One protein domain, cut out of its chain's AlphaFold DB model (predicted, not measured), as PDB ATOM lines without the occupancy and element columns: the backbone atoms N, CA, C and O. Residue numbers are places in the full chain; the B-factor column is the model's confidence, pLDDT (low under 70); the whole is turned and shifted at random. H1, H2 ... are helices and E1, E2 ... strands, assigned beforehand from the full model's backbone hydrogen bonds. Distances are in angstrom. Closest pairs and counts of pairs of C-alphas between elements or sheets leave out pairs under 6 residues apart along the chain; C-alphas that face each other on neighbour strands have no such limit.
ATOM      1  N   VAL A  77     293.155 268.059 170.444       95.00
ATOM      2  CA  VAL A  77     292.074 267.628 169.551       95.00
ATOM      3  C   VAL A  77     292.183 268.300 168.189       95.00
ATOM      4  O   VAL A  77     292.790 269.361 168.054       95.00
ATOM      5  N   TYR A  78     291.589 267.671 167.179       95.69
ATOM      6  CA  TYR A  78     291.445 268.225 165.836       95.69
ATOM      7  C   TYR A  78     289.974 268.554 165.583       95.69
ATOM      8  O   TYR A  78     289.116 267.683 165.736       95.69
ATOM      9  N   ALA A  79     289.681 269.800 165.219       95.69
ATOM     10  CA  ALA A  79     288.330 270.310 165.025       95.69
ATOM     11  C   ALA A  79     288.291 271.411 163.956       95.69
ATOM     12  O   ALA A  79     289.287 272.066 163.662       95.69
ATOM     13  N   ASN A  80     287.106 271.646 163.397       94.50
ATOM     14  CA  ASN A  80     286.868 272.689 162.396       94.50
ATOM     15  C   ASN A  80     286.591 274.080 162.998       94.50
ATOM     16  O   ASN A  80     286.601 275.064 162.265       94.50
ATOM     17  N   ASN A  81     286.289 274.167 164.295       96.44
ATOM     18  CA  ASN A  81     286.052 275.414 165.019       96.44
ATOM     19  C   ASN A  81     286.223 275.224 166.533       96.44
ATOM     20  O   ASN A  81     286.227 274.097 167.035       96.44
ATOM     21  N   ASP A  82     286.291 276.345 167.252       97.19
ATOM     22  CA  ASP A  82     286.543 276.393 168.693       97.19
ATOM     23  C   ASP A  82     285.507 275.619 169.520       97.19
ATOM     24  O   ASP A  82     285.869 274.865 170.417       97.19
ATOM     25  N   ILE A  83     284.213 275.748 169.209       97.44
ATOM     26  CA  ILE A  83     283.150 275.080 169.981       97.44
ATOM     27  C   ILE A  83     283.228 273.563 169.831       97.44
ATOM     28  O   ILE A  83     283.034 272.821 170.792       97.44
ATOM     29  N   THR A  84     283.531 273.091 168.625       97.44
ATOM     30  CA  THR A  84     283.730 271.662 168.375       97.44
ATOM     31  C   THR A  84     284.990 271.168 169.080       97.44
ATOM     32  O   THR A  84     284.975 270.081 169.651       97.44
ATOM     33  N   ALA A  85     286.051 271.979 169.114       97.12
ATOM     34  CA  ALA A  85     287.261 271.658 169.858       97.12
ATOM     35  C   ALA A  85     286.989 271.509 171.361       97.12
ATOM     36  O   ALA A  85     287.341 270.479 171.925       97.12
ATOM     37  N   VAL A  86     286.308 272.472 171.992       96.88
ATOM     38  CA  VAL A  86     285.962 272.401 173.426       96.88
ATOM     39  C   VAL A  86     285.138 271.156 173.732       96.88
ATOM     40  O   VAL A  86     285.465 270.418 174.655       96.88
ATOM     41  N   LYS A  87     284.129 270.849 172.910       96.94
ATOM     42  CA  LYS A  87     283.356 269.609 173.067       96.94
ATOM     43  C   LYS A  87     284.255 268.376 173.051       96.94
ATOM     44  O   LYS A  87     284.133 267.532 173.927       96.94
ATOM     45  N   LEU A  88     285.174 268.270 172.090       95.62
ATOM     46  CA  LEU A  88     286.100 267.136 172.008       95.62
ATOM     47  C   LEU A  88     287.092 267.096 173.183       95.62
ATOM     48  O   LEU A  88     287.446 266.011 173.641       95.62
ATOM     49  N   LEU A  89     287.524 268.249 173.700       95.12
ATOM     50  CA  LEU A  89     288.387 268.330 174.884       95.12
ATOM     51  C   LEU A  89     287.702 267.783 176.141       95.12
ATOM     52  O   LEU A  89     288.379 267.230 176.998       95.12
ATOM     53  N   PHE A  90     286.375 267.796 176.210       94.81
ATOM     54  CA  PHE A  90     285.630 267.214 177.331       94.81
ATOM     55  C   PHE A  90     284.822 265.975 176.950       94.81
ATOM     56  O   PHE A  90     283.894 265.608 177.657       94.81
ATOM     57  N   ASP A  91     285.154 265.318 175.833       94.75
ATOM     58  CA  ASP A  91     284.465 264.101 175.368       94.75
ATOM     59  C   ASP A  91     282.935 264.290 175.231       94.75
ATOM     60  O   ASP A  91     282.144 263.360 175.365       94.75
ATOM     61  N   ASN A  92     282.530 265.527 174.923       96.00
ATOM     62  CA  ASN A  92     281.159 266.023 174.829       96.00
ATOM     63  C   ASN A  92     280.349 265.898 176.139       96.00
ATOM     64  O   ASN A  92     279.118 265.922 176.108       96.00
ATOM     65  N   ASP A  93     281.036 265.820 177.282       95.38
ATOM     66  CA  ASP A  93     280.459 265.845 178.624       95.38
ATOM     67  C   ASP A  93     280.496 267.271 179.198       95.38
ATOM     68  O   ASP A  93     281.530 267.769 179.646       95.38
ATOM     69  N   LEU A  94     279.347 267.948 179.158       93.12
ATOM     70  CA  LEU A  94     279.216 269.320 179.654       93.12
ATOM     71  C   LEU A  94     279.339 269.401 181.182       93.12
ATOM     72  O   LEU A  94     279.791 270.416 181.699       93.12
ATOM     73  N   THR A  95     278.947 268.340 181.893       90.31
ATOM     74  CA  THR A  95     279.063 268.279 183.354       90.31
ATOM     75  C   THR A  95     280.526 268.248 183.755       90.31
ATOM     76  O   THR A  95     280.950 269.068 184.563       90.31
ATOM     77  N   LYS A  96     281.309 267.370 183.128       90.19
ATOM     78  CA  LYS A  96     282.749 267.314 183.359       90.19
ATOM     79  C   LYS A  96     283.435 268.625 182.975       90.19
ATOM     80  O   LYS A  96     284.257 269.124 183.729       90.19
ATOM     81  N   ALA A  97     283.070 269.202 181.828       92.06
ATOM     82  CA  ALA A  97     283.615 270.487 181.396       92.06
ATOM     83  C   ALA A  97     283.358 271.601 182.418       92.06
ATOM     84  O   ALA A  97     284.232 272.421 182.675       92.06
ATOM     85  N   TYR A  98     282.159 271.626 183.001       90.50
ATOM     86  CA  TYR A  98     281.821 272.555 184.066       90.50
ATOM     87  C   TYR A  98     282.691 272.339 185.305       90.50
ATOM     88  O   TYR A  98     283.278 273.294 185.801       90.50
ATOM     89  N   GLU A  99     282.810 271.097 185.770       87.50
ATOM     90  CA  GLU A  99     283.594 270.761 186.963       87.50
ATOM     91  C   GLU A  99     285.084 271.108 186.774       87.50
ATOM     92  O   GLU A  99     285.686 271.787 187.602       87.50
ATOM     93  N   ASP A 100     285.671 270.762 185.630       87.31
ATOM     94  CA  ASP A 100     287.086 271.033 185.360       87.31
ATOM     95  C   ASP A 100     287.381 272.543 185.206       87.31
ATOM     96  O   ASP A 100     288.469 273.004 185.561       87.31
ATOM     97  N   VAL A 101     286.430 273.325 184.677       88.00
ATOM     98  CA  VAL A 101     286.649 274.742 184.327       88.00
ATOM     99  C   VAL A 101     286.150 275.716 185.398       88.00
ATOM    100  O   VAL A 101     286.754 276.772 185.560       88.00
ATOM    101  N   PHE A 102     285.077 275.399 186.129       82.56
ATOM    102  CA  PHE A 102     284.425 276.317 187.076       82.56
ATOM    103  C   PHE A 102     284.611 275.943 188.553       82.56
ATOM    104  O   PHE A 102     284.564 276.833 189.397       82.56
ATOM    105  N   THR A 103     284.878 274.679 188.900       70.62
ATOM    106  CA  THR A 103     285.097 274.277 190.307       70.62
ATOM    107  C   THR A 103     286.285 274.963 191.012       70.62
ATOM    108  O   THR A 103     286.232 275.080 192.236       70.62
ATOM    109  N   PRO A 104     287.326 275.492 190.330       63.31
ATOM    110  CA  PRO A 104     288.347 276.309 190.997       63.31
ATOM    111  C   PRO A 104     287.838 277.647 191.564       63.31
ATOM    112  O   PRO A 104     288.560 278.290 192.326       63.31
ATOM    113  N   PHE A 105     286.632 278.093 191.197       63.19
ATOM    114  CA  PHE A 105     286.057 279.355 191.656       63.19
ATOM    115  C   PHE A 105     285.102 279.075 192.817       63.19
ATOM    116  O   PHE A 105     284.078 278.421 192.645       63.19
ATOM    117  N   GLU A 106     285.451 279.550 194.015       59.25
ATOM    118  CA  GLU A 106     284.642 279.400 195.230       59.25
ATOM    119  C   GLU A 106     283.285 280.120 195.080       59.25
ATOM    120  O   GLU A 106     283.132 281.282 195.455       59.25
ATOM    121  N   MET A 107     282.292 279.440 194.506       65.06
ATOM    122  CA  MET A 107     280.895 279.874 194.497       65.06
ATOM    123  C   MET A 107     280.150 279.283 195.696       65.06
ATOM    124  O   MET A 107     280.487 278.207 196.197       65.06
ATOM    125  N   SER A 108     279.113 279.980 196.164       65.19
ATOM    126  CA  SER A 108     278.192 279.396 197.139       65.19
ATOM    127  C   SER A 108     277.432 278.221 196.499       65.19
ATOM    128  O   SER A 108     277.191 278.210 195.294       65.19
ATOM    129  N   THR A 109     277.037 277.216 197.284       67.19
ATOM    130  CA  THR A 109     276.370 276.005 196.760       67.19
ATOM    131  C   THR A 109     275.001 276.263 196.122       67.19
ATOM    132  O   THR A 109     274.537 275.453 195.318       67.19
ATOM    133  N   GLU A 110     274.317 277.344 196.505       67.06
ATOM    134  CA  GLU A 110     273.042 277.735 195.885       67.06
ATOM    135  C   GLU A 110     273.281 278.382 194.516       67.06
ATOM    136  O   GLU A 110     272.674 277.947 193.535       67.06
ATOM    137  N   ASP A 111     274.236 279.312 194.431       70.94
ATOM    138  CA  ASP A 111     274.614 279.963 193.171       70.94
ATOM    139  C   ASP A 111     275.203 278.956 192.167       70.94
ATOM    140  O   ASP A 111     274.948 279.049 190.968       70.94
ATOM    141  N   ASP A 112     275.940 277.950 192.652       76.44
ATOM    142  CA  ASP A 112     276.550 276.899 191.828       76.44
ATOM    143  C   ASP A 112     275.509 276.027 191.112       76.44
ATOM    144  O   ASP A 112     275.632 275.760 189.917       76.44
ATOM    145  N   ASN A 113     274.438 275.627 191.804       74.31
ATOM    146  CA  ASN A 113     273.387 274.804 191.201       74.31
ATOM    147  C   ASN A 113     272.565 275.580 190.164       74.31
ATOM    148  O   ASN A 113     272.240 275.037 189.102       74.31
ATOM    149  N   GLU A 114     272.231 276.839 190.457       76.31
ATOM    150  CA  GLU A 114     271.526 277.699 189.506       76.31
ATOM    151  C   GLU A 114     272.400 277.965 188.276       76.31
ATOM    152  O   GLU A 114     271.954 277.769 187.142       76.31
ATOM    153  N   PHE A 115     273.673 278.302 188.485       76.75
ATOM    154  CA  PHE A 115     274.612 278.567 187.404       76.75
ATOM    155  C   PHE A 115     274.863 277.323 186.539       76.75
ATOM    156  O   PHE A 115     274.758 277.394 185.312       76.75
ATOM    157  N   ARG A 116     275.069 276.148 187.147       80.19
ATOM    158  CA  ARG A 116     275.224 274.869 186.429       80.19
ATOM    159  C   ARG A 116     274.048 274.565 185.497       80.19
ATOM    160  O   ARG A 116     274.253 273.963 184.445       80.19
ATOM    161  N   SER A 117     272.832 274.997 185.842       78.69
ATOM    162  CA  SER A 117     271.636 274.774 185.017       78.69
ATOM    163  C   SER A 117     271.600 275.600 183.722       78.69
ATOM    164  O   SER A 117     270.913 275.217 182.773       78.69
ATOM    165  N   VAL A 118     272.357 276.702 183.659       85.69
ATOM    166  CA  VAL A 118     272.398 277.626 182.510       85.69
ATOM    167  C   VAL A 118     273.724 277.598 181.746       85.69
ATOM    168  O   VAL A 118     273.845 278.246 180.704       85.69
ATOM    169  N   VAL A 119     274.720 276.846 182.226       90.44
ATOM    170  CA  VAL A 119     276.028 276.706 181.574       90.44
ATOM    171  C   VAL A 119     275.884 276.092 180.184       90.44
ATOM    172  O   VAL A 119     275.202 275.091 179.965       90.44
ATOM    173  N   THR A 120     276.584 276.689 179.222       95.12
ATOM    174  CA  THR A 120     276.643 276.216 177.837       95.12
ATOM    175  C   THR A 120     278.085 275.964 177.412       95.12
ATOM    176  O   THR A 120     279.027 276.441 178.039       95.12
ATOM    177  N   TRP A 121     278.280 275.292 176.275       96.25
ATOM    178  CA  TRP A 121     279.608 275.147 175.667       96.25
ATOM    179  C   TRP A 121     280.298 276.483 175.357       96.25
ATOM    180  O   TRP A 121     281.523 276.544 175.375       96.25
ATOM    181  N   TYR A 122     279.528 277.542 175.090       96.31
ATOM    182  CA  TYR A 122     280.075 278.889 174.929       96.31
ATOM    183  C   TYR A 122     280.582 279.435 176.264       96.31
ATOM    184  O   TYR A 122     281.694 279.941 176.317       96.31
ATOM    185  N   SER A 123     279.830 279.231 177.350       94.12
ATOM    186  CA  SER A 123     280.258 279.586 178.709       94.12
ATOM    187  C   SER A 123     281.566 278.881 179.094       94.12
ATOM    188  O   SER A 123     282.468 279.525 179.620       94.12
ATOM    189  N   ILE A 124     281.698 277.582 178.777       94.69
ATOM    190  CA  ILE A 124     282.952 276.830 178.965       94.69
ATOM    191  C   ILE A 124     284.086 277.460 178.148       94.69
ATOM    192  O   ILE A 124     285.146 277.751 178.694       94.69
ATOM    193  N   LEU A 125     283.873 277.684 176.846       95.62
ATOM    194  CA  LEU A 125     284.888 278.253 175.956       95.62
ATOM    195  C   LEU A 125     285.372 279.626 176.440       95.62
ATOM    196  O   LEU A 125     286.578 279.870 176.458       95.62
ATOM    197  N   ASP A 126     284.449 280.508 176.814       94.31
ATOM    198  CA  ASP A 126     284.766 281.855 177.286       94.31
ATOM    199  C   ASP A 126     285.598 281.801 178.570       94.31
ATOM    200  O   ASP A 126     286.596 282.513 178.685       94.31
ATOM    201  N   MET A 127     285.250 280.898 179.492       91.38
ATOM    202  CA  MET A 127     285.992 280.714 180.738       91.38
ATOM    203  C   MET A 127     287.380 280.100 180.516       91.38
ATOM    204  O   MET A 127     288.362 280.546 181.110       91.38
ATOM    205  N   MET A 128     287.505 279.123 179.614       92.81
ATOM    206  CA  MET A 128     288.819 278.584 179.252       92.81
ATOM    207  C   MET A 128     289.706 279.644 178.588       92.81
ATOM    208  O   MET A 128     290.918 279.648 178.793       92.81
ATOM    209  N   LYS A 129     289.124 280.533 177.772       93.38
ATOM    210  CA  LYS A 129     289.853 281.634 177.129       93.38
ATOM    211  C   LYS A 129     290.297 282.693 178.134       93.38
ATOM    212  O   LYS A 129     291.415 283.178 178.012       93.38
ATOM    213  N   SER A 130     289.464 283.041 179.115       90.75
ATOM    214  CA  SER A 130     289.813 284.054 180.123       90.75
ATOM    215  C   SER A 130     290.936 283.619 181.071       90.75
ATOM    216  O   SER A 130     291.571 284.482 181.672       90.75
ATOM    217  N   HIS A 131     291.212 282.315 181.156       87.25
ATOM    218  CA  HIS A 131     292.262 281.739 182.002       87.25
ATOM    219  C   HIS A 131     293.423 281.113 181.210       87.25
ATOM    220  O   HIS A 131     294.258 280.424 181.788       87.25
ATOM    221  N   ASP A 132     293.495 281.328 179.892       87.62
ATOM    222  CA  ASP A 132     294.526 280.760 179.008       87.62
ATOM    223  C   ASP A 132     294.565 279.213 178.939       87.62
ATOM    224  O   ASP A 132     295.566 278.640 178.498       87.62
ATOM    225  N   HIS A 133     293.471 278.525 179.296       88.88
ATOM    226  CA  HIS A 133     293.331 277.061 179.192       88.88
ATOM    227  C   HIS A 133     293.122 276.597 177.746       88.88
ATOM    228  O   HIS A 133     293.505 275.489 177.387       88.88
ATOM    229  N   PHE A 134     292.500 277.420 176.894       94.62
ATOM    230  CA  PHE A 134     292.173 277.041 175.518       94.62
ATOM    231  C   PHE A 134     293.135 277.666 174.511       94.62
ATOM    232  O   PHE A 134     293.143 278.883 174.312       94.62
ATOM    233  N   LYS A 135     293.907 276.828 173.809       95.56
ATOM    234  CA  LYS A 135     294.900 277.297 172.835       95.56
ATOM    235  C   LYS A 135     294.702 276.700 171.452       95.56
ATOM    236  O   LYS A 135     294.719 275.484 171.277       95.56
ATOM    237  N   GLN A 136     294.618 277.566 170.444       96.06
ATOM    238  CA  GLN A 136     294.708 277.161 169.044       96.06
ATOM    239  C   GLN A 136     296.180 276.940 168.669       96.06
ATOM    240  O   GLN A 136     297.015 277.832 168.820       96.06
ATOM    241  N   LEU A 137     296.505 275.743 168.186       95.44
ATOM    242  CA  LEU A 137     297.869 275.361 167.805       95.44
ATOM    243  C   LEU A 137     298.156 275.556 166.309       95.44
ATOM    244  O   LEU A 137     299.315 275.473 165.913       95.44
ATOM    245  N   GLY A 138     297.120 275.815 165.505       93.75
ATOM    246  CA  GLY A 138     297.179 275.869 164.041       93.75
ATOM    247  C   GLY A 138     296.653 274.586 163.396       93.75
ATOM    248  O   GLY A 138     296.489 273.568 164.064       93.75
ATOM    249  N   ASN A 139     296.348 274.630 162.096       92.06
ATOM    250  CA  ASN A 139     295.891 273.469 161.316       92.06
ATOM    251  C   ASN A 139     294.684 272.731 161.905       92.06
ATOM    252  O   ASN A 139     294.627 271.508 161.860       92.06
ATOM    253  N   GLY A 140     293.737 273.461 162.499       94.38
ATOM    254  CA  GLY A 140     292.564 272.863 163.148       94.38
ATOM    255  C   GLY A 140     292.877 272.102 164.441       94.38
ATOM    256  O   GLY A 140     292.004 271.409 164.955       94.38
ATOM    257  N   PHE A 141     294.096 272.207 164.980       96.56
ATOM    258  CA  PHE A 141     294.450 271.633 166.274       96.56
ATOM    259  C   PHE A 141     294.266 272.632 167.408       96.56
ATOM    260  O   PHE A 141     294.630 273.808 167.308       96.56
ATOM    261  N   TYR A 142     293.754 272.112 168.515       96.81
ATOM    262  CA  TYR A 142     293.469 272.849 169.736       96.81
ATOM    263  C   TYR A 142     293.947 272.046 170.939       96.81
ATOM    264  O   TYR A 142     293.942 270.814 170.896       96.81
ATOM    265  N   ALA A 143     294.350 272.737 171.998       95.38
ATOM    266  CA  ALA A 143     294.814 272.126 173.232       95.38
ATOM    267  C   ALA A 143     294.124 272.723 174.455       95.38
ATOM    268  O   ALA A 143     293.871 273.931 174.488       95.38
ATOM    269  N   ASP A 144     293.909 271.864 175.448       93.31
ATOM    270  CA  ASP A 144     293.821 272.276 176.846       93.31
ATOM    271  C   ASP A 144     295.246 272.352 177.416       93.31
ATOM    272  O   ASP A 144     295.994 271.373 177.357       93.31
ATOM    273  N   THR A 145     295.649 273.527 177.893       84.62
ATOM    274  CA  THR A 145     297.015 273.845 178.346       84.62
ATOM    275  C   THR A 145     297.226 273.680 179.850       84.62
ATOM    276  O   THR A 145     298.333 273.943 180.326       84.62
TER     277      THR A 145
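This is residues 77 to 145 of the 148 residues of the protein "LtrC-like protein" of Weissella oryzae (strain DSM 25784 / JCM 18191 / LMG 30913 / SG25) (UniProt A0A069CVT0). A rod with H2 and H4 side by side in its middle, the small strand hairpin E1-E2 with H1 packed on it at one end, and H3 at the other. The printed part has 69 residues, with four named helices, then two named strands, antiparallel. It is mostly helix and compact, with a radius of gyration of the C-alphas of 12.3 A, spanning 42 by 20 by 14 A.

Start at H1, residues 82 to 89: it touches H4, residues 121 to 130, about perpendicular at 87 degrees, closest C-alphas Val 86 and Leu 125, 6.5 A. H2, residues 94 to 102, touches H4 the same way at a shallow tilt of 21 degrees, closest C-alphas Val 101 and Met 128, 6.7 A. H3, residues 109 to 118, is close to H2 but not clearly touching, closest C-alphas Arg 116 and Tyr 98, 7.4 A. E1, residues 134 to 138, and E2, residues 141 to 144, form a hairpin, N 135 and O 143 within hydrogen-bond range at 3.0 A. Every O i to N i+4 pair is within range in H1, H2 and H4, 4 of 6 in H3.

Find C-alpha 82 at (286.543, 276.393, 168.693), where H1 begins; H3 runs 14.9 A; E2 ends at C-alpha 144, (293.821, 272.276, 176.846).

The farthest C-alphas, Glu 110 and Asn 139, are 41.7 A apart; the printed part has no cut and no long link; pLDDT is under 70 at residues 104 to 110.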